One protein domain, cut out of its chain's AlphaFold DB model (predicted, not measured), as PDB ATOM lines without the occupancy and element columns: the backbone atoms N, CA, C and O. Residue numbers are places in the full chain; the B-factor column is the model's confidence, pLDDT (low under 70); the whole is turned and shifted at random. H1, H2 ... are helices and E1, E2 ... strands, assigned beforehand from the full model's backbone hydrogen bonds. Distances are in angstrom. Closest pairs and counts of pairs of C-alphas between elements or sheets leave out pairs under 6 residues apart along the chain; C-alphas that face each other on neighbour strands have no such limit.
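Overview. This is residues 136 to 289 of the 289 residues of an uncharacterized protein of Clostridium sp. AM49-4BH (UniProt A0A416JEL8). The chain is wound in stacked turns, a flattened solenoid. Six parallel strands, E1, E3, E5, E6, E7 and E9, form one long wall; the return side is made by E2 and E4, then H1 and loops, then E8, E10 and E11, and H2 closes the E9 end. The printed part has 154 residues with eleven named strands and two named helices, in the order E1 E2 E3 E4 E5 H1 E6 E7 E8 E9 E10 H2 E11; the three sheets are all parallel. The class is mixed, helices and strands, with 71 residues, under half, in named elements. The whole is compact, with a radius of gyration of the C-alphas of 15.1 A and spans of 39 by 31 by 20 A.

Along the chain. E1, residues 136 to 141, begins with C-alpha 136 at (147.564, 115.763, 165.593) and is 16.8 A long. E2 is residues 146 to 149, E3 158 to 163 with 16.7 A, E4 169 to 172, and E5 181 to 185 with 13.5 A. H1 is residues 195 to 198; E6, 204 to 209, is 16.2 A long, and E7, 225 to 230, is 16.7 A long. E8 is residues 238 to 241, E9 249 to 253 with 13.4 A, and E10 260 to 263. H2, residues 269 to 281, is 18.7 A long from C-alpha 269 at (140.378, 143.011, 146.695). E11, residues 285 to 288, ends with C-alpha 288 at (151.878, 145.431, 145.614).

Arrangement. The largest sheet runs E1 E3 E5 E6 E7 E9, with E1 and E9 as edge strands. N 139 and O 160 are 2.8 A apart in E1 and E3, N 161 and O 183 2.9 A in E3 and E5, N 184 and O 206 2.9 A in E5 and E6, N 207 and O 227 2.8 A in E6 and E7, and N 228 and O 251 2.8 A in E7 and E9. E2 and E4 are parallel neighbours at 19 degrees, with N 171 and O 147 2.8 A apart; residues 169 to 170 of E4 also pair, parallel, with residues 187 to 188. The third sheet runs E8 E10 E11, with N 241 and O 262 2.8 A apart and N 263 and O 287 2.8 A apart. E5, H1, E6 and E10, H2, E11 are strand-helix-strand units, parallel neighbour strands with a helix between, each with a right-handed crossover. H1 is not on the largest sheet; its closest C-alpha to E4 is that of Cys 198, 7.2 A from that of Cys 172. H2 is on one face of the sheet E8 E10 E11, making two layers, helix and sheet, at a height over the sheet of 9.9 A. It is over E11, and only just not over E10, on which 2 of its 13 C-alphas fall; it runs along the strands, at 6 degrees to E11 on the local plane. The closest C-alphas of H2 and E11 are those of Thr 279 and Lys 285, 6.1 A apart. H2 is also on the largest sheet, with 14 pairs of C-alphas within 10 A; the closest C-alphas of H2 and E9 are those of Leu 271 and Ser 249, 6.6 A apart. In H2 every O i to N i+4 pair is within hydrogen-bond range; H1 is too short for such a pair, and its one O i to N i+3 pair is within range.

Size, cuts and confidence. The C-alphas of Gly 143 and Lys 269, 42.9 A apart, are the two farthest apart. The printed part has no cut and ends at residue 289, the chain's last. The link from E6 to E7, residues 210 to 224, is long. Mean pLDDT of the printed part is 92.2; residues 143, 165 and 166 are under 70.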
ATOM      1  N   GLU A 136     147.495 114.588 164.731       98.38
ATOM      2  CA  GLU A 136     147.564 115.763 165.593       98.38
ATOM      3  C   GLU A 136     148.794 115.691 166.493       98.38
ATOM      4  O   GLU A 136     149.017 114.691 167.168       98.38
ATOM      5  N   LEU A 137     149.600 116.752 166.477       98.25
ATOM      6  CA  LEU A 137     150.784 116.877 167.318       98.25
ATOM      7  C   LEU A 137     150.719 118.174 168.115       98.25
ATOM      8  O   LEU A 137     150.628 119.258 167.530       98.25
ATOM      9  N   VAL A 138     150.819 118.056 169.434       96.75
ATOM     10  CA  VAL A 138     150.972 119.178 170.358       96.75
ATOM     11  C   VAL A 138     152.302 119.029 171.082       96.75
ATOM     12  O   VAL A 138     152.565 117.992 171.679       96.75
ATOM     13  N   ILE A 139     153.138 120.063 171.046       93.19
ATOM     14  CA  ILE A 139     154.384 120.133 171.813       93.19
ATOM     15  C   ILE A 139     154.319 121.372 172.692       93.19
ATOM     16  O   ILE A 139     154.097 122.477 172.192       93.19
ATOM     17  N   ARG A 140     154.525 121.197 173.992       89.06
ATOM     18  CA  ARG A 140     154.673 122.285 174.955       89.06
ATOM     19  C   ARG A 140     156.029 122.172 175.625       89.06
ATOM     20  O   ARG A 140     156.403 121.080 176.031       89.06
ATOM     21  N   SER A 141     156.741 123.283 175.738       84.56
ATOM     22  CA  SER A 141     158.078 123.329 176.333       84.56
ATOM     23  C   SER A 141     158.237 124.585 177.186       84.56
ATOM     24  O   SER A 141     157.730 125.649 176.818       84.56
ATOM     25  N   TYR A 142     158.965 124.455 178.295       75.81
ATOM     26  CA  TYR A 142     159.471 125.569 179.110       75.81
ATOM     27  C   TYR A 142     160.991 125.691 178.959       75.81
ATOM     28  O   TYR A 142     161.627 124.814 178.372       75.81
ATOM     29  N   GLY A 143     161.546 126.776 179.500       67.19
ATOM     30  CA  GLY A 143     162.979 127.046 179.507       67.19
ATOM     31  C   GLY A 143     163.501 127.486 178.141       67.19
ATOM     32  O   GLY A 143     162.804 127.408 177.125       67.19
ATOM     33  N   GLY A 144     164.758 127.927 178.093       73.62
ATOM     34  CA  GLY A 144     165.477 128.324 176.873       73.62
ATOM     35  C   GLY A 144     165.702 127.197 175.849       73.62
ATOM     36  O   GLY A 144     166.600 127.280 175.011       73.62
ATOM     37  N   GLN A 145     164.915 126.123 175.911       78.62
ATOM     38  CA  GLN A 145     165.101 124.917 175.132       78.62
ATOM     39  C   GLN A 145     164.908 125.124 173.638       78.62
ATOM     40  O   GLN A 145     164.022 125.832 173.144       78.62
ATOM     41  N   LYS A 146     165.708 124.372 172.889       87.56
ATOM     42  CA  LYS A 146     165.559 124.251 171.451       87.56
ATOM     43  C   LYS A 146     164.767 122.993 171.103       87.56
ATOM     44  O   LYS A 146     165.293 121.883 171.135       87.56
ATOM     45  N   VAL A 147     163.527 123.183 170.670       90.75
ATOM     46  CA  VAL A 147     162.671 122.110 170.152       90.75
ATOM     47  C   VAL A 147     162.959 121.906 168.669       90.75
ATOM     48  O   VAL A 147     162.925 122.852 167.876       90.75
ATOM     49  N   LYS A 148     163.215 120.661 168.260       93.88
ATOM     50  CA  LYS A 148     163.403 120.302 166.850       93.88
ATOM     51  C   LYS A 148     162.185 119.542 166.339       93.88
ATOM     52  O   LYS A 148     161.823 118.507 166.877       93.88
ATOM     53  N   LEU A 149     161.590 120.024 165.251       95.19
ATOM     54  CA  LEU A 149     160.543 119.314 164.519       95.19
ATOM     55  C   LEU A 149     161.089 118.938 163.139       95.19
ATOM     56  O   LEU A 149     161.141 119.776 162.231       95.19
ATOM     57  N   THR A 150     161.527 117.687 162.993       96.38
ATOM     58  CA  THR A 150     162.208 117.154 161.800       96.38
ATOM     59  C   THR A 150     161.579 115.835 161.336       96.38
ATOM     60  O   THR A 150     160.641 115.342 161.948       96.38
ATOM     61  N   GLY A 151     162.054 115.292 160.216       95.81
ATOM     62  CA  GLY A 151     161.542 114.055 159.623       95.81
ATOM     63  C   GLY A 151     160.443 114.292 158.586       95.81
ATOM     64  O   GLY A 151     160.268 115.404 158.077       95.81
ATOM     65  N   THR A 152     159.713 113.234 158.237       97.00
ATOM     66  CA  THR A 152     158.639 113.277 157.233       97.00
ATOM     67  C   THR A 152     157.379 112.629 157.786       97.00
ATOM     68  O   THR A 152     157.429 111.489 158.230       97.00
ATOM     69  N   SER A 153     156.241 113.319 157.690       97.25
ATOM     70  CA  SER A 153     154.930 112.749 158.009       97.25
ATOM     71  C   SER A 153     153.988 112.825 156.816       97.25
ATOM     72  O   SER A 153     153.778 113.888 156.228       97.25
ATOM     73  N   LYS A 154     153.369 111.692 156.476       96.50
ATOM     74  CA  LYS A 154     152.346 111.597 155.423       96.50
ATOM     75  C   LYS A 154     150.917 111.694 155.972       96.50
ATOM     76  O   LYS A 154     149.971 111.684 155.181       96.50
ATOM     77  N   THR A 155     150.751 111.787 157.289       97.75
ATOM     78  CA  THR A 155     149.460 111.692 157.992       97.75
ATOM     79  C   THR A 155     149.117 112.942 158.790       97.75
ATOM     80  O   THR A 155     147.937 113.246 158.921       97.75
ATOM     81  N   LEU A 156     150.122 113.696 159.247       98.44
ATOM     82  CA  LEU A 156     149.934 114.853 160.116       98.44
ATOM     83  C   LEU A 156     149.048 115.922 159.460       98.44
ATOM     84  O   LEU A 156     149.320 116.398 158.353       98.44
ATOM     85  N   GLU A 157     147.991 116.313 160.164       98.44
ATOM     86  CA  GLU A 157     146.982 117.283 159.740       98.44
ATOM     87  C   GLU A 157     147.027 118.583 160.555       98.44
ATOM     88  O   GLU A 157     146.670 119.646 160.031       98.44
ATOM     89  N   SER A 158     147.490 118.520 161.806       98.44
ATOM     90  CA  SER A 158     147.574 119.666 162.710       98.44
ATOM     91  C   SER A 158     148.834 119.636 163.566       98.44
ATOM     92  O   SER A 158     149.221 118.583 164.063       98.44
ATOM     93  N   VAL A 159     149.436 120.811 163.769       98.31
ATOM     94  CA  VAL A 159     150.613 120.993 164.629       98.31
ATOM     95  C   VAL A 159     150.433 122.216 165.513       98.31
ATOM     96  O   VAL A 159     150.258 123.314 164.987       98.31
ATOM     97  N   ASP A 160     150.549 122.031 166.823       97.88
ATOM     98  CA  ASP A 160     150.613 123.110 167.802       97.88
ATOM     99  C   ASP A 160     151.945 123.018 168.566       97.88
ATOM    100  O   ASP A 160     152.229 122.012 169.207       97.88
ATOM    101  N   VAL A 161     152.781 124.056 168.492       95.38
ATOM    102  CA  VAL A 161     154.034 124.167 169.259       95.38
ATOM    103  C   VAL A 161     153.942 125.388 170.161       95.38
ATOM    104  O   VAL A 161     153.719 126.496 169.675       95.38
ATOM    105  N   LEU A 162     154.094 125.190 171.466       92.06
ATOM    106  CA  LEU A 162     153.927 126.206 172.499       92.06
ATOM    107  C   LEU A 162     155.201 126.264 173.347       92.06
ATOM    108  O   LEU A 162     155.448 125.383 174.165       92.06
ATOM    109  N   LEU A 163     156.026 127.277 173.107       89.06
ATOM    110  CA  LEU A 163     157.234 127.572 173.869       89.06
ATOM    111  C   LEU A 163     156.916 128.776 174.756       89.06
ATOM    112  O   LEU A 163     156.605 129.852 174.239       89.06
ATOM    113  N   ASP A 164     156.918 128.568 176.069       75.50
ATOM    114  CA  ASP A 164     156.411 129.555 177.030       75.50
ATOM    115  C   ASP A 164     157.485 130.552 177.520       75.50
ATOM    116  O   ASP A 164     157.137 131.555 178.140       75.50
ATOM    117  N   ASP A 165     158.767 130.318 177.222       69.44
ATOM    118  CA  ASP A 165     159.892 131.178 177.623       69.44
ATOM    119  C   ASP A 165     160.397 132.038 176.450       69.44
ATOM    120  O   ASP A 165     160.324 131.631 175.284       69.44
ATOM    121  N   GLU A 166     160.939 133.221 176.749       65.12
ATOM    122  CA  GLU A 166     161.535 134.086 175.742       65.12
ATOM    123  C   GLU A 166     162.667 133.370 175.011       65.12
ATOM    124  O   GLU A 166     162.762 133.532 173.798       65.12
ATOM    125  N   ASP A 167     163.495 132.557 175.662       74.44
ATOM    126  CA  ASP A 167     164.689 131.980 175.022       74.44
ATOM    127  C   ASP A 167     164.470 130.660 174.280       74.44
ATOM    128  O   ASP A 167     165.296 130.276 173.445       74.44
ATOM    129  N   GLY A 168     163.314 130.026 174.472       83.31
ATOM    130  CA  GLY A 168     162.948 128.813 173.754       83.31
ATOM    131  C   GLY A 168     162.842 129.044 172.242       83.31
ATOM    132  O   GLY A 168     162.306 130.057 171.776       83.31
ATOM    133  N   SER A 169     163.334 128.097 171.435       91.19
ATOM    134  CA  SER A 169     163.271 128.213 169.972       91.19
ATOM    135  C   SER A 169     162.898 126.928 169.239       91.19
ATOM    136  O   SER A 169     163.299 125.829 169.602       91.19
ATOM    137  N   LEU A 170     162.154 127.081 168.144       93.94
ATOM    138  CA  LEU A 170     161.765 126.001 167.249       93.94
ATOM    139  C   LEU A 170     162.712 125.931 166.045       93.94
ATOM    140  O   LEU A 170     162.824 126.891 165.275       93.94
ATOM    141  N   GLU A 171     163.342 124.776 165.835       95.38
ATOM    142  CA  GLU A 171     163.950 124.383 164.562       95.38
ATOM    143  C   GLU A 171     162.954 123.538 163.759       95.38
ATOM    144  O   GLU A 171     162.808 122.336 163.975       95.38
ATOM    145  N   CYS A 172     162.254 124.175 162.818       96.50
ATOM    146  CA  CYS A 172     161.250 123.516 161.986       96.50
ATOM    147  C   CYS A 172     161.858 123.104 160.638       96.50
ATOM    148  O   CYS A 172     162.101 123.945 159.767       96.50
ATOM    149  N   THR A 173     162.104 121.808 160.450       97.12
ATOM    150  CA  THR A 173     162.705 121.237 159.228       97.12
ATOM    151  C   THR A 173     161.924 120.059 158.643       97.12
ATOM    152  O   THR A 173     162.286 119.599 157.551       97.12
ATOM    153  N   VAL A 174     160.851 119.637 159.328       97.31
ATOM    154  CA  VAL A 174     159.901 118.583 158.938       97.31
ATOM    155  C   VAL A 174     159.352 118.775 157.526       97.31
ATOM    156  O   VAL A 174     159.234 119.903 157.054       97.31
ATOM    157  N   SER A 175     158.975 117.676 156.872       97.50
ATOM    158  CA  SER A 175     158.134 117.646 155.672       97.50
ATOM    159  C   SER A 175     156.783 117.001 156.001       97.50
ATOM    160  O   SER A 175     156.697 115.789 156.188       97.50
ATOM    161  N   ALA A 176     155.719 117.803 156.098       97.94
ATOM    162  CA  ALA A 176     154.378 117.336 156.455       97.94
ATOM    163  C   ALA A 176     153.310 117.948 155.522       97.94
ATOM    164  O   ALA A 176     152.628 118.922 155.861       97.94
ATOM    165  N   PRO A 177     153.143 117.405 154.298       97.50
ATOM    166  CA  PRO A 177     152.298 118.006 153.273       97.50
ATOM    167  C   PRO A 177     150.794 117.908 153.544       97.50
ATOM    168  O   PRO A 177     150.049 118.598 152.855       97.50
ATOM    169  N   LYS A 178     150.308 117.091 154.486       98.06
ATOM    170  CA  LYS A 178     148.868 117.031 154.809       98.06
ATOM    171  C   LYS A 178     148.419 118.068 155.838       98.06
ATOM    172  O   LYS A 178     147.215 118.290 155.963       98.06
ATOM    173  N   VAL A 179     149.355 118.769 156.481       98.62
ATOM    174  CA  VAL A 179     149.040 119.736 157.535       98.62
ATOM    175  C   VAL A 179     148.157 120.862 156.998       98.62
ATOM    176  O   VAL A 179     148.471 121.521 156.004       98.62
ATOM    177  N   LYS A 180     147.025 121.078 157.674       98.12
ATOM    178  CA  LYS A 180     146.013 122.100 157.377       98.12
ATOM    179  C   LYS A 180     146.112 123.278 158.350       98.12
ATOM    180  O   LYS A 180     145.865 124.411 157.920       98.12
ATOM    181  N   ARG A 181     146.463 123.025 159.615       98.12
ATOM    182  CA  ARG A 181     146.554 124.017 160.699       98.12
ATOM    183  C   ARG A 181     147.924 123.947 161.366       98.12
ATOM    184  O   ARG A 181     148.382 122.862 161.698       98.12
ATOM    185  N   VAL A 182     148.538 125.109 161.569       98.44
ATOM    186  CA  VAL A 182     149.757 125.248 162.369       98.44
ATOM    187  C   VAL A 182     149.563 126.384 163.363       98.44
ATOM    188  O   VAL A 182     149.221 127.498 162.952       98.44
ATOM    189  N   CYS A 183     149.798 126.110 164.640       98.12
ATOM    190  CA  CYS A 183     149.939 127.109 165.689       98.12
ATOM    191  C   CYS A 183     151.369 127.051 166.229       98.12
ATOM    192  O   CYS A 183     151.837 125.981 166.606       98.12
ATOM    193  N   ILE A 184     152.080 128.176 166.249       95.75
ATOM    194  CA  ILE A 184     153.419 128.263 166.844       95.75
ATOM    195  C   ILE A 184     153.445 129.460 167.785       95.75
ATOM    196  O   ILE A 184     153.222 130.588 167.351       95.75
ATOM    197  N   ASN A 185     153.742 129.219 169.054       93.25
ATOM    198  CA  ASN A 185     154.115 130.233 170.028       93.25
ATOM    199  C   ASN A 185     155.584 130.009 170.401       93.25
ATOM    200  O   ASN A 185     155.907 128.934 170.888       93.25
ATOM    201  N   GLY A 186     156.473 130.958 170.106       90.62
ATOM    202  CA  GLY A 186     157.909 130.839 170.398       90.62
ATOM    203  C   GLY A 186     158.827 131.412 169.314       90.62
ATOM    204  O   GLY A 186     158.382 131.777 168.221       90.62
ATOM    205  N   LYS A 187     160.134 131.524 169.595       91.94
ATOM    206  CA  LYS A 187     161.133 132.013 168.622       91.94
ATOM    207  C   LYS A 187     161.415 130.960 167.543       91.94
ATOM    208  O   LYS A 187     161.393 129.761 167.793       91.94
ATOM    209  N   PHE A 188     161.774 131.396 166.337       91.50
ATOM    210  CA  PHE A 188     162.333 130.507 165.309       91.50
ATOM    211  C   PHE A 188     163.864 130.454 165.382       91.50
ATOM    212  O   PHE A 188     164.545 131.491 165.389       91.50
ATOM    213  N   ALA A 189     164.416 129.241 165.370       91.88
ATOM    214  CA  ALA A 189     165.847 128.996 165.232       91.88
ATOM    215  C   ALA A 189     166.333 129.331 163.810       91.88
ATOM    216  O   ALA A 189     165.574 129.254 162.844       91.88
ATOM    217  N   ALA A 190     167.619 129.678 163.664       88.75
ATOM    218  CA  ALA A 190     168.205 130.088 162.378       88.75
ATOM    219  C   ALA A 190     168.129 129.002 161.287       88.75
ATOM    220  O   ALA A 190     167.953 129.321 160.117       88.75
ATOM    221  N   LYS A 191     168.209 127.724 161.679       92.38
ATOM    222  CA  LYS A 191     168.154 126.565 160.772       92.38
ATOM    223  C   LYS A 191     166.734 126.210 160.299       92.38
ATOM    224  O   LYS A 191     166.573 125.282 159.508       92.38
ATOM    225  N   SER A 192     165.700 126.923 160.758       93.19
ATOM    226  CA  SER A 192     164.319 126.661 160.342       93.19
ATOM    227  C   SER A 192     164.125 126.881 158.845       93.19
ATOM    228  O   SER A 192     164.492 127.916 158.287       93.19
ATOM    229  N   LYS A 193     163.482 125.913 158.190       94.62
ATOM    230  CA  LYS A 193     163.066 126.048 156.794       94.62
ATOM    231  C   LYS A 193     161.870 127.004 156.699       94.62
ATOM    232  O   LYS A 193     161.122 127.174 157.663       94.62
ATOM    233  N   PRO A 194     161.620 127.595 155.515       95.06
ATOM    234  CA  PRO A 194     160.355 128.266 155.251       95.06
ATOM    235  C   PRO A 194     159.177 127.347 155.582       95.06
ATOM    236  O   PRO A 194     159.164 126.186 155.170       95.06
ATOM    237  N   LEU A 195     158.153 127.878 156.246       96.38
ATOM    238  CA  LEU A 195     156.976 127.113 156.660       96.38
ATOM    239  C   LEU A 195     156.237 126.492 155.475       96.38
ATOM    240  O   LEU A 195     155.556 125.492 155.645       96.38
ATOM    241  N   GLY A 196     156.394 127.025 154.263       95.31
ATOM    242  CA  GLY A 196     155.839 126.409 153.061       95.31
ATOM    243  C   GLY A 196     156.628 125.223 152.517       95.31
ATOM    244  O   GLY A 196     156.081 124.477 151.711       95.31
ATOM    245  N   LYS A 197     157.884 125.030 152.943       96.50
ATOM    246  CA  LYS A 197     158.607 123.765 152.744       96.50
ATOM    247  C   LYS A 197     158.172 122.728 153.779       96.50
ATOM    248  O   LYS A 197     158.082 121.558 153.435       96.50
ATOM    249  N   CYS A 198     157.853 123.163 155.000       97.88
ATOM    250  CA  CYS A 198     157.379 122.267 156.053       97.88
ATOM    251  C   CYS A 198     155.923 121.836 155.870       97.88
ATOM    252  O   CYS A 198     155.603 120.654 155.945       97.88
ATOM    253  N   PHE A 199     155.049 122.793 155.567       97.88
ATOM    254  CA  PHE A 199     153.596 122.644 155.539       97.88
ATOM    255  C   PHE A 199     153.007 123.272 154.256       97.88
ATOM    256  O   PHE A 199     152.234 124.237 154.313       97.88
ATOM    257  N   PRO A 200     153.345 122.762 153.055       96.31
ATOM    258  CA  PRO A 200     152.970 123.384 151.775       96.31
ATOM    259  C   PRO A 200     151.453 123.561 151.567       96.31
ATOM    260  O   PRO A 200     151.019 124.471 150.848       96.31
ATOM    261  N   ASN A 201     150.634 122.711 152.197       96.50
ATOM    262  CA  ASN A 201     149.173 122.730 152.096       96.50
ATOM    263  C   ASN A 201     148.462 123.382 153.293       96.50
ATOM    264  O   ASN A 201     147.224 123.367 153.315       96.50
ATOM    265  N   ALA A 202     149.201 124.002 154.222       97.94
ATOM    266  CA  ALA A 202     148.612 124.699 155.359       97.94
ATOM    267  C   ALA A 202     147.589 125.742 154.889       97.94
ATOM    268  O   ALA A 202     147.847 126.548 153.988       97.94
ATOM    269  N   LYS A 203     146.401 125.709 155.498       98.19
ATOM    270  CA  LYS A 203     145.293 126.641 155.250       98.19
ATOM    271  C   LYS A 203     145.251 127.752 156.297       98.19
ATOM    272  O   LYS A 203     144.800 128.851 155.966       98.19
ATOM    273  N   ARG A 204     145.717 127.473 157.516       98.38
ATOM    274  CA  ARG A 204     145.754 128.405 158.643       98.38
ATOM    275  C   ARG A 204     147.108 128.337 159.342       98.38
ATOM    276  O   ARG A 204     147.554 127.244 159.680       98.38
ATOM    277  N   LEU A 205     147.722 129.500 159.536       98.44
ATOM    278  CA  LEU A 205     148.917 129.678 160.354       98.44
ATOM    279  C   LEU A 205     148.617 130.735 161.413       98.44
ATOM    280  O   LEU A 205     148.280 131.865 161.054       98.44
ATOM    281  N   ASP A 206     148.777 130.371 162.678       98.06
ATOM    282  CA  ASP A 206     148.714 131.291 163.808       98.06
ATOM    283  C   ASP A 206     150.088 131.290 164.484       98.06
ATOM    284  O   ASP A 206     150.534 130.264 164.988       98.06
ATOM    285  N   ILE A 207     150.798 132.413 164.420       96.19
ATOM    286  CA  ILE A 207     152.182 132.511 164.887       96.19
ATOM    287  C   ILE A 207     152.293 133.663 165.875       96.19
ATOM    288  O   ILE A 207     151.990 134.808 165.532       96.19
ATOM    289  N   THR A 208     152.768 133.356 167.074       93.94
ATOM    290  CA  THR A 208     153.151 134.312 168.109       93.94
ATOM    291  C   THR A 208     154.641 134.138 168.370       93.94
ATOM    292  O   THR A 208     155.097 133.029 168.621       93.94
ATOM    293  N   THR A 209     155.439 135.191 168.217       92.12
ATOM    294  CA  THR A 209     156.897 135.048 168.286       92.12
ATOM    295  C   THR A 209     157.593 136.362 168.601       92.12
ATOM    296  O   THR A 209     157.129 137.420 168.183       92.12
ATOM    297  N   ALA A 210     158.746 136.285 169.266       89.88
ATOM    298  CA  ALA A 210     159.605 137.438 169.525       89.88
ATOM    299  C   ALA A 210     160.543 137.786 168.350       89.88
ATOM    300  O   ALA A 210     161.309 138.746 168.409       89.88
ATOM    301  N   ASN A 211     160.559 136.978 167.284       89.88
ATOM    302  CA  ASN A 211     161.426 137.206 166.129       89.88
ATOM    303  C   ASN A 211     160.686 137.048 164.798       89.88
ATOM    304  O   ASN A 211     161.130 136.341 163.889       89.88
ATOM    305  N   ILE A 212     159.572 137.773 164.663       89.25
ATOM    306  CA  ILE A 212     158.667 137.742 163.504       89.25
ATOM    307  C   ILE A 212     159.376 137.922 162.149       89.25
ATOM    308  O   ILE A 212     158.933 137.376 161.142       89.25
ATOM    309  N   GLN A 213     160.514 138.615 162.112       86.25
ATOM    310  CA  GLN A 213     161.368 138.771 160.932       86.25
ATOM    311  C   GLN A 213     161.903 137.445 160.365       86.25
ATOM    312  O   GLN A 213     162.219 137.378 159.178       86.25
ATOM    313  N   LYS A 214     161.994 136.387 161.182       87.81
ATOM    314  CA  LYS A 214     162.386 135.037 160.748       87.81
ATOM    315  C   LYS A 214     161.211 134.215 160.213       87.81
ATOM    316  O   LYS A 214     161.425 133.158 159.619       87.81
ATOM    317  N   VAL A 215     159.972 134.680 160.385       91.31
ATOM    318  CA  VAL A 215     158.785 133.960 159.915       91.31
ATOM    319  C   VAL A 215     158.712 134.024 158.394       91.31
ATOM    320  O   VAL A 215     158.406 135.057 157.798       91.31
ATOM    321  N   ASN A 216     158.941 132.881 157.748       91.56
ATOM    322  CA  ASN A 216     158.891 132.762 156.298       91.56
ATOM    323  C   ASN A 216     157.742 131.849 155.851       91.56
ATOM    324  O   ASN A 216     157.856 130.627 155.860       91.56
ATOM    325  N   VAL A 217     156.644 132.457 155.399       93.75
ATOM    326  CA  VAL A 217     155.442 131.758 154.896       93.75
ATOM    327  C   VAL A 217     155.488 131.463 153.387       93.75
ATOM    328  O   VAL A 217     154.478 131.083 152.777       93.75
ATOM    329  N   THR A 218     156.649 131.647 152.751       90.31
ATOM    330  CA  THR A 218     156.838 131.334 151.330       90.31
ATOM    331  C   THR A 218     156.655 129.837 151.101       90.31
ATOM    332  O   THR A 218     157.224 129.019 151.814       90.31
ATOM    333  N   GLY A 219     155.866 129.480 150.083       90.44
ATOM    334  CA  GLY A 219     155.558 128.089 149.733       90.44
ATOM    335  C   GLY A 219     154.250 127.553 150.329       90.44
ATOM    336  O   GLY A 219     153.784 126.513 149.878       90.44
ATOM    337  N   CYS A 220     153.598 128.271 151.255       95.44
ATOM    338  CA  CYS A 220     152.270 127.903 151.768       95.44
ATOM    339  C   CYS A 220     151.186 128.203 150.714       95.44
ATOM    340  O   CYS A 220     150.485 129.220 150.774       95.44
ATOM    341  N   LYS A 221     151.070 127.334 149.699       90.00
ATOM    342  CA  LYS A 221     150.262 127.546 148.480       90.00
ATOM    343  C   LYS A 221     148.756 127.599 148.756       90.00
ATOM    344  O   LYS A 221     148.012 128.207 147.982       90.00
ATOM    345  N   LYS A 222     148.291 126.954 149.832       95.19
ATOM    346  CA  LYS A 222     146.867 126.861 150.212       95.19
ATOM    347  C   LYS A 222     146.471 127.784 151.372       95.19
ATOM    348  O   LYS A 222     145.327 127.703 151.819       95.19
ATOM    349  N   LEU A 223     147.361 128.681 151.802       97.25
ATOM    350  CA  LEU A 223     147.141 129.550 152.956       97.25
ATOM    351  C   LEU A 223     145.952 130.495 152.738       97.25
ATOM    352  O   LEU A 223     145.952 131.292 151.800       97.25
ATOM    353  N   LYS A 224     144.945 130.400 153.612       97.19
ATOM    354  CA  LYS A 224     143.722 131.220 153.603       97.19
ATOM    355  C   LYS A 224     143.667 132.185 154.786       97.19
ATOM    356  O   LYS A 224     143.128 133.280 154.635       97.19
ATOM    357  N   GLN A 225     144.199 131.785 155.936       97.94
ATOM    358  CA  GLN A 225     144.189 132.565 157.170       97.94
ATOM    359  C   GLN A 225     145.604 132.650 157.731       97.94
ATOM    360  O   GLN A 225     146.293 131.636 157.829       97.94
ATOM    361  N   LEU A 226     146.028 133.863 158.069       97.62
ATOM    362  CA  LEU A 226     147.316 134.124 158.693       97.62
ATOM    363  C   LEU A 226     147.129 135.080 159.868       97.62
ATOM    364  O   LEU A 226     146.662 136.206 159.677       97.62
ATOM    365  N   GLN A 227     147.534 134.650 161.054       97.00
ATOM    366  CA  GLN A 227     147.715 135.517 162.203       97.00
ATOM    367  C   GLN A 227     149.195 135.556 162.570       97.00
ATOM    368  O   GLN A 227     149.813 134.520 162.784       97.00
ATOM    369  N   LEU A 228     149.750 136.763 162.632       95.00
ATOM    370  CA  LEU A 228     151.094 137.027 163.122       95.00
ATOM    371  C   LEU A 228     151.000 137.957 164.330       95.00
ATOM    372  O   LEU A 228     150.377 139.019 164.252       95.00
ATOM    373  N   THR A 229     151.620 137.564 165.430       93.62
ATOM    374  CA  THR A 229     151.706 138.346 166.660       93.62
ATOM    375  C   THR A 229     153.177 138.454 167.023       93.62
ATOM    376  O   THR A 229     153.805 137.458 167.367       93.62
ATOM    377  N   ASP A 230     153.735 139.649 166.893       91.38
ATOM    378  CA  ASP A 230     155.054 139.956 167.430       91.38
ATOM    379  C   ASP A 230     154.905 140.222 168.927       91.38
ATOM    380  O   ASP A 230     154.109 141.078 169.327       91.38
ATOM    381  N   THR A 231     155.616 139.455 169.748       89.38
ATOM    382  CA  THR A 231     155.654 139.690 171.198       89.38
ATOM    383  C   THR A 231     156.644 140.790 171.553       89.38
ATOM    384  O   THR A 231     156.533 141.391 172.619       89.38
ATOM    385  N   THR A 232     157.563 141.130 170.643       81.75
ATOM    386  CA  THR A 232     158.444 142.276 170.836       81.75
ATOM    387  C   THR A 232     157.760 143.563 170.397       81.75
ATOM    388  O   THR A 232     157.055 143.634 169.393       81.75
ATOM    389  N   GLN A 233     158.026 144.646 171.121       75.19
ATOM    390  CA  GLN A 233     157.653 146.000 170.695       75.19
ATOM    391  C   GLN A 233     158.718 146.608 169.761       75.19
ATOM    392  O   GLN A 233     158.877 147.832 169.688       75.19
ATOM    393  N   LYS A 234     159.486 145.761 169.058       83.06
ATOM    394  CA  LYS A 234     160.530 146.182 168.117       83.06
ATOM    395  C   LYS A 234     159.918 146.469 166.748       83.06
ATOM    396  O   LYS A 234     158.850 145.982 166.395       83.06
ATOM    397  N   ALA A 235     160.572 147.340 165.982       80.12
ATOM    398  CA  ALA A 235     160.066 147.731 164.672       80.12
ATOM    399  C   ALA A 235     160.179 146.570 163.677       80.12
ATOM    400  O   ALA A 235     161.263 146.031 163.452       80.12
ATOM    401  N   ILE A 236     159.069 146.228 163.026       84.88
ATOM    402  CA  ILE A 236     159.053 145.185 162.001       84.88
ATOM    403  C   ILE A 236     159.531 145.791 160.678       84.88
ATOM    404  O   ILE A 236     158.914 146.721 160.156       84.88
ATOM    405  N   GLY A 237     160.606 145.260 160.095       86.25
ATOM    406  CA  GLY A 237     161.140 145.769 158.825       86.25
ATOM    407  C   GLY A 237     160.220 145.477 157.634       86.25
ATOM    408  O   GLY A 237     159.718 146.387 156.966       86.25
ATOM    409  N   GLN A 238     159.974 144.193 157.361       90.88
ATOM    410  CA  GLN A 238     159.179 143.760 156.214       90.88
ATOM    411  C   GLN A 238     158.424 142.457 156.490       90.88
ATOM    412  O   GLN A 238     158.974 141.526 157.065       90.88
ATOM    413  N   ILE A 239     157.195 142.362 155.979       91.38
ATOM    414  CA  ILE A 239     156.408 141.125 155.918       91.38
ATOM    415  C   ILE A 239     156.084 140.842 154.450       91.38
ATOM    416  O   ILE A 239     155.439 141.653 153.780       91.38
ATOM    417  N   ASN A 240     156.530 139.695 153.932       91.62
ATOM    418  CA  ASN A 240     156.326 139.317 152.534       91.62
ATOM    419  C   ASN A 240     155.244 138.239 152.388       91.62
ATOM    420  O   ASN A 240     155.454 137.079 152.725       91.62
ATOM    421  N   LEU A 241     154.106 138.633 151.819       93.12
ATOM    422  CA  LEU A 241     152.938 137.795 151.529       93.12
ATOM    423  C   LEU A 241     152.669 137.684 150.018       93.12
ATOM    424  O   LEU A 241     151.609 137.218 149.592       93.12
ATOM    425  N   SER A 242     153.606 138.130 149.172       92.00
ATOM    426  CA  SER A 242     153.427 138.210 147.712       92.00
ATOM    427  C   SER A 242     153.186 136.858 147.034       92.00
ATOM    428  O   SER A 242     152.576 136.792 145.965       92.00
ATOM    429  N   LYS A 243     153.624 135.759 147.656       91.56
ATOM    430  CA  LYS A 243     153.427 134.397 147.140       91.56
ATOM    431  C   LYS A 243     152.157 133.725 147.687       91.56
ATOM    432  O   LYS A 243     151.726 132.718 147.130       91.56
ATOM    433  N   ASN A 244     151.490 134.297 148.693       93.25
ATOM    434  CA  ASN A 244     150.318 133.712 149.359       93.25
ATOM    435  C   ASN A 244     148.999 134.252 148.773       93.25
ATOM    436  O   ASN A 244     148.183 134.876 149.448       93.25
ATOM    437  N   LYS A 245     148.782 134.006 147.475       91.31
ATOM    438  CA  LYS A 245     147.669 134.583 146.690       91.31
ATOM    439  C   LYS A 245     146.266 134.184 147.183       91.31
ATOM    440  O   LYS A 245     145.312 134.906 146.922       91.31
ATOM    441  N   LYS A 246     146.138 133.051 147.888       94.00
ATOM    442  CA  LYS A 246     144.857 132.503 148.383       94.00
ATOM    443  C   LYS A 246     144.418 133.058 149.748       94.00
ATOM    444  O   LYS A 246     143.373 132.640 150.251       94.00
ATOM    445  N   LEU A 247     145.179 133.992 150.330       95.50
ATOM    446  CA  LEU A 247     144.834 134.621 151.603       95.50
ATOM    447  C   LEU A 247     143.475 135.327 151.521       95.50
ATOM    448  O   LEU A 247     143.211 136.123 150.620       95.50
ATOM    449  N   LYS A 248     142.627 135.034 152.507       94.88
ATOM    450  CA  LYS A 248     141.320 135.660 152.731       94.88
ATOM    451  C   LYS A 248     141.321 136.533 153.984       94.88
ATOM    452  O   LYS A 248     140.614 137.533 154.024       94.88
ATOM    453  N   SER A 249     142.125 136.170 154.985       95.31
ATOM    454  CA  SER A 249     142.267 136.911 156.237       95.31
ATOM    455  C   SER A 249     143.732 137.005 156.644       95.31
ATOM    456  O   SER A 249     144.457 136.010 156.589       95.31
ATOM    457  N   VAL A 250     144.146 138.203 157.054       95.69
ATOM    458  CA  VAL A 250     145.463 138.487 157.626       95.69
ATOM    459  C   VAL A 250     145.260 139.376 158.847       95.69
ATOM    460  O   VAL A 250     144.629 140.431 158.740       95.69
ATOM    461  N   LYS A 251     145.796 138.958 159.993       93.81
ATOM    462  CA  LYS A 251     145.896 139.765 161.210       93.81
ATOM    463  C   LYS A 251     147.366 139.856 161.596       93.81
ATOM    464  O   LYS A 251     148.019 138.831 161.733       93.81
ATOM    465  N   ILE A 252     147.872 141.074 161.742       91.88
ATOM    466  CA  ILE A 252     149.245 141.329 162.177       91.88
ATOM    467  C   ILE A 252     149.158 142.231 163.402       91.88
ATOM    468  O   ILE A 252     148.536 143.290 163.336       91.88
ATOM    469  N   THR A 253     149.749 141.786 164.502       90.69
ATOM    470  CA  THR A 253     149.796 142.496 165.785       90.69
ATOM    471  C   THR A 253     151.264 142.721 166.139       90.69
ATOM    472  O   THR A 253     152.045 141.781 166.039       90.69
ATOM    473  N   GLY A 254     151.644 143.952 166.485       88.44
ATOM    474  CA  GLY A 254     153.033 144.354 166.749       88.44
ATOM    475  C   GLY A 254     153.291 145.818 166.373       88.44
ATOM    476  O   GLY A 254     152.381 146.518 165.908       88.44
ATOM    477  N   LYS A 255     154.533 146.296 166.530       87.88
ATOM    478  CA  LYS A 255     154.916 147.680 166.191       87.88
ATOM    479  C   LYS A 255     155.179 147.835 164.688       87.88
ATOM    480  O   LYS A 255     156.287 147.636 164.194       87.88
ATOM    481  N   LEU A 256     154.136 148.239 163.959       87.00
ATOM    482  CA  LEU A 256     154.122 148.301 162.487       87.00
ATOM    483  C   LEU A 256     154.597 149.631 161.865       87.00
ATOM    484  O   LEU A 256     154.541 149.804 160.643       87.00
ATOM    485  N   ARG A 257     155.052 150.602 162.666       87.94
ATOM    486  CA  ARG A 257     155.501 151.905 162.146       87.94
ATOM    487  C   ARG A 257     156.677 151.704 161.183       87.94
ATOM    488  O   ARG A 257     157.664 151.076 161.545       87.94
ATOM    489  N   LYS A 258     156.582 152.264 159.971       87.94
ATOM    490  CA  LYS A 258     157.549 152.117 158.859       87.94
ATOM    491  C   LYS A 258     157.686 150.689 158.290       87.94
ATOM    492  O   LYS A 258     158.499 150.483 157.389       87.94
ATOM    493  N   THR A 259     156.867 149.724 158.718       92.19
ATOM    494  CA  THR A 259     156.896 148.353 158.182       92.19
ATOM    495  C   THR A 259     156.467 148.303 156.721       92.19
ATOM    496  O   THR A 259     155.471 148.914 156.331       92.19
ATOM    497  N   LYS A 260     157.174 147.516 155.905       93.62
ATOM    498  CA  LYS A 260     156.781 147.211 154.523       93.62
ATOM    499  C   LYS A 260     155.974 145.914 154.481       93.62
ATOM    500  O   LYS A 260     156.510 144.839 154.729       93.62
ATOM    501  N   ILE A 261     154.697 145.984 154.122       93.38
ATOM    502  CA  ILE A 261     153.866 144.795 153.888       93.38
ATOM    503  C   ILE A 261     153.754 144.584 152.382       93.38
ATOM    504  O   ILE A 261     153.121 145.368 151.677       93.38
ATOM    505  N   VAL A 262     154.393 143.529 151.881       94.56
ATOM    506  CA  VAL A 262     154.441 143.202 150.453       94.56
ATOM    507  C   VAL A 262     153.376 142.157 150.140       94.56
ATOM    508  O   VAL A 262     153.396 141.060 150.690       94.56
ATOM    509  N   ILE A 263     152.453 142.472 149.239       94.81
ATOM    510  CA  ILE A 263     151.328 141.612 148.849       94.81
ATOM    511  C   ILE A 263     151.304 141.374 147.341       94.81
ATOM    512  O   ILE A 263     151.896 142.129 146.574       94.81
ATOM    513  N   SER A 264     150.587 140.334 146.908       92.69
ATOM    514  CA  SER A 264     150.421 140.047 145.481       92.69
ATOM    515  C   SER A 264     149.445 141.017 144.816       92.69
ATOM    516  O   SER A 264     148.384 141.298 145.378       92.69
ATOM    517  N   LYS A 265     149.707 141.403 143.561       92.31
ATOM    518  CA  LYS A 265     148.694 142.026 142.682       92.31
ATOM    519  C   LYS A 265     147.424 141.173 142.530       92.31
ATOM    520  O   LYS A 265     146.340 141.727 142.383       92.31
ATOM    521  N   LYS A 266     147.546 139.841 142.624       92.19
ATOM    522  CA  LYS A 266     146.436 138.871 142.513       92.19
ATOM    523  C   LYS A 266     145.730 138.576 143.851       92.19
ATOM    524  O   LYS A 266     144.930 137.650 143.923       92.19
ATOM    525  N   MET A 267     146.052 139.300 144.926       92.81
ATOM    526  CA  MET A 267     145.422 139.105 146.237       92.81
ATOM    527  C   MET A 267     143.979 139.637 146.252       92.81
ATOM    528  O   MET A 267     143.649 140.593 145.553       92.81
ATOM    529  N   ASN A 268     143.118 139.030 147.073       93.31
ATOM    530  CA  ASN A 268     141.702 139.386 147.186       93.31
ATOM    531  C   ASN A 268     141.477 140.897 147.445       93.31
ATOM    532  O   ASN A 268     142.012 141.450 148.406       93.31
ATOM    533  N   LYS A 269     140.633 141.555 146.630       93.06
ATOM    534  CA  LYS A 269     140.378 143.011 146.695       93.06
ATOM    535  C   LYS A 269     139.884 143.488 148.072       93.06
ATOM    536  O   LYS A 269     140.396 144.491 148.570       93.06
ATOM    537  N   LYS A 270     138.952 142.759 148.710       94.19
ATOM    538  CA  LYS A 270     138.423 143.095 150.050       94.19
ATOM    539  C   LYS A 270     139.532 143.033 151.106       94.19
ATOM    540  O   LYS A 270     139.675 143.951 151.913       94.19
ATOM    541  N   LEU A 271     140.377 141.999 151.055       94.62
ATOM    542  CA  LEU A 271     141.535 141.878 151.946       94.62
ATOM    543  C   LEU A 271     142.536 143.023 151.734       94.62
ATOM    544  O   LEU A 271     143.006 143.614 152.702       94.62
ATOM    545  N   VAL A 272     142.830 143.381 150.481       95.12
ATOM    546  CA  VAL A 272     143.729 144.500 150.159       95.12
ATOM    547  C   VAL A 272     143.202 145.821 150.725       95.12
ATOM    548  O   VAL A 272     143.979 146.585 151.289       95.12
ATOM    549  N   GLN A 273     141.901 146.099 150.609       94.44
ATOM    550  CA  GLN A 273     141.291 147.298 151.198       94.44
ATOM    551  C   GLN A 273     141.404 147.308 152.728       94.44
ATOM    552  O   GLN A 273     141.764 148.336 153.302       94.44
ATOM    553  N   LYS A 274     141.163 146.166 153.387       93.88
ATOM    554  CA  LYS A 274     141.336 146.031 154.843       93.88
ATOM    555  C   LYS A 274     142.784 146.302 155.256       93.88
ATOM    556  O   LYS A 274     143.016 147.127 156.135       93.88
ATOM    557  N   LEU A 275     143.747 145.690 154.564       93.69
ATOM    558  CA  LEU A 275     145.172 145.914 154.809       93.69
ATOM    559  C   LEU A 275     145.557 147.380 154.602       93.69
ATOM    560  O   LEU A 275     146.226 147.924 155.466       93.69
ATOM    561  N   LYS A 276     145.085 148.049 153.539       94.06
ATOM    562  CA  LYS A 276     145.340 149.486 153.314       94.06
ATOM    563  C   LYS A 276     144.910 150.351 154.504       94.06
ATOM    564  O   LYS A 276     145.663 151.231 154.916       94.06
ATOM    565  N   LYS A 277     143.712 150.105 155.051       93.12
ATOM    566  CA  LYS A 277     143.200 150.834 156.225       93.12
ATOM    567  C   LYS A 277     144.085 150.583 157.449       93.12
ATOM    568  O   LYS A 277     144.518 151.534 158.094       93.12
ATOM    569  N   THR A 278     144.407 149.317 157.725       90.38
ATOM    570  CA  THR A 278     145.272 148.929 158.849       90.38
ATOM    571  C   THR A 278     146.678 149.515 158.719       90.38
ATOM    572  O   THR A 278     147.185 150.081 159.682       90.38
ATOM    573  N   THR A 279     147.296 149.449 157.535       92.00
ATOM    574  CA  THR A 279     148.646 149.983 157.319       92.00
ATOM    575  C   THR A 279     148.690 151.496 157.447       92.00
ATOM    576  O   THR A 279     149.604 152.005 158.083       92.00
ATOM    577  N   LYS A 280     147.688 152.220 156.916       91.38
ATOM    578  CA  LYS A 280     147.606 153.684 157.047       91.38
ATOM    579  C   LYS A 280     147.535 154.099 158.518       91.38
ATOM    580  O   LYS A 280     148.327 154.931 158.941       91.38
ATOM    581  N   LYS A 281     146.645 153.474 159.303       90.94
ATOM    582  CA  LYS A 281     146.498 153.758 160.741       90.94
ATOM    583  C   LYS A 281     147.777 153.457 161.531       90.94
ATOM    584  O   LYS A 281     148.096 154.173 162.468       90.94
ATOM    585  N   ALA A 282     148.509 152.413 161.147       89.25
ATOM    586  CA  ALA A 282     149.719 151.987 161.843       89.25
ATOM    587  C   ALA A 282     151.014 152.673 161.355       89.25
ATOM    588  O   ALA A 282     152.096 152.348 161.842       89.25
ATOM    589  N   GLY A 283     150.943 153.579 160.371       90.62
ATOM    590  CA  GLY A 283     152.129 154.196 159.764       90.62
ATOM    591  C   GLY A 283     153.011 153.208 158.983       90.62
ATOM    592  O   GLY A 283     154.221 153.409 158.886       90.62
ATOM    593  N   ALA A 284     152.425 152.128 158.464       93.12
ATOM    594  CA  ALA A 284     153.079 151.115 157.636       93.12
ATOM    595  C   ALA A 284     152.849 151.386 156.138       93.12
ATOM    596  O   ALA A 284     151.864 152.011 155.740       93.12
ATOM    597  N   LYS A 285     153.718 150.845 155.278       94.38
ATOM    598  CA  LYS A 285     153.598 150.937 153.817       94.38
ATOM    599  C   LYS A 285     153.125 149.610 153.232       94.38
ATOM    600  O   LYS A 285     153.774 148.580 153.402       94.38
ATOM    601  N   LEU A 286     152.022 149.640 152.487       95.19
ATOM    602  CA  LEU A 286     151.549 148.495 151.709       95.19
ATOM    603  C   LEU A 286     152.117 148.559 150.284       95.19
ATOM    604  O   LEU A 286     151.917 149.548 149.583       95.19
ATOM    605  N   ILE A 287     152.792 147.498 149.844       95.69
ATOM    606  CA  ILE A 287     153.437 147.395 148.528       95.69
ATOM    607  C   ILE A 287     152.801 146.239 147.756       95.69
ATOM    608  O   ILE A 287     152.718 145.122 148.263       95.69
ATOM    609  N   LYS A 288     152.377 146.481 146.513       92.81
ATOM    610  CA  LYS A 288     151.878 145.431 145.614       92.81
ATOM    611  C   LYS A 288     152.986 144.986 144.662       92.81
ATOM    612  O   LYS A 288     153.574 145.833 143.997       92.81
ATOM    613  N   ARG A 289     153.239 143.680 144.583       88.62
ATOM    614  CA  ARG A 289     154.148 143.049 143.614       88.62
ATOM    615  C   ARG A 289     153.422 141.981 142.801       88.62
ATOM    616  O   ARG A 289     152.562 141.258 143.360       88.62
TER     617      ARG A 289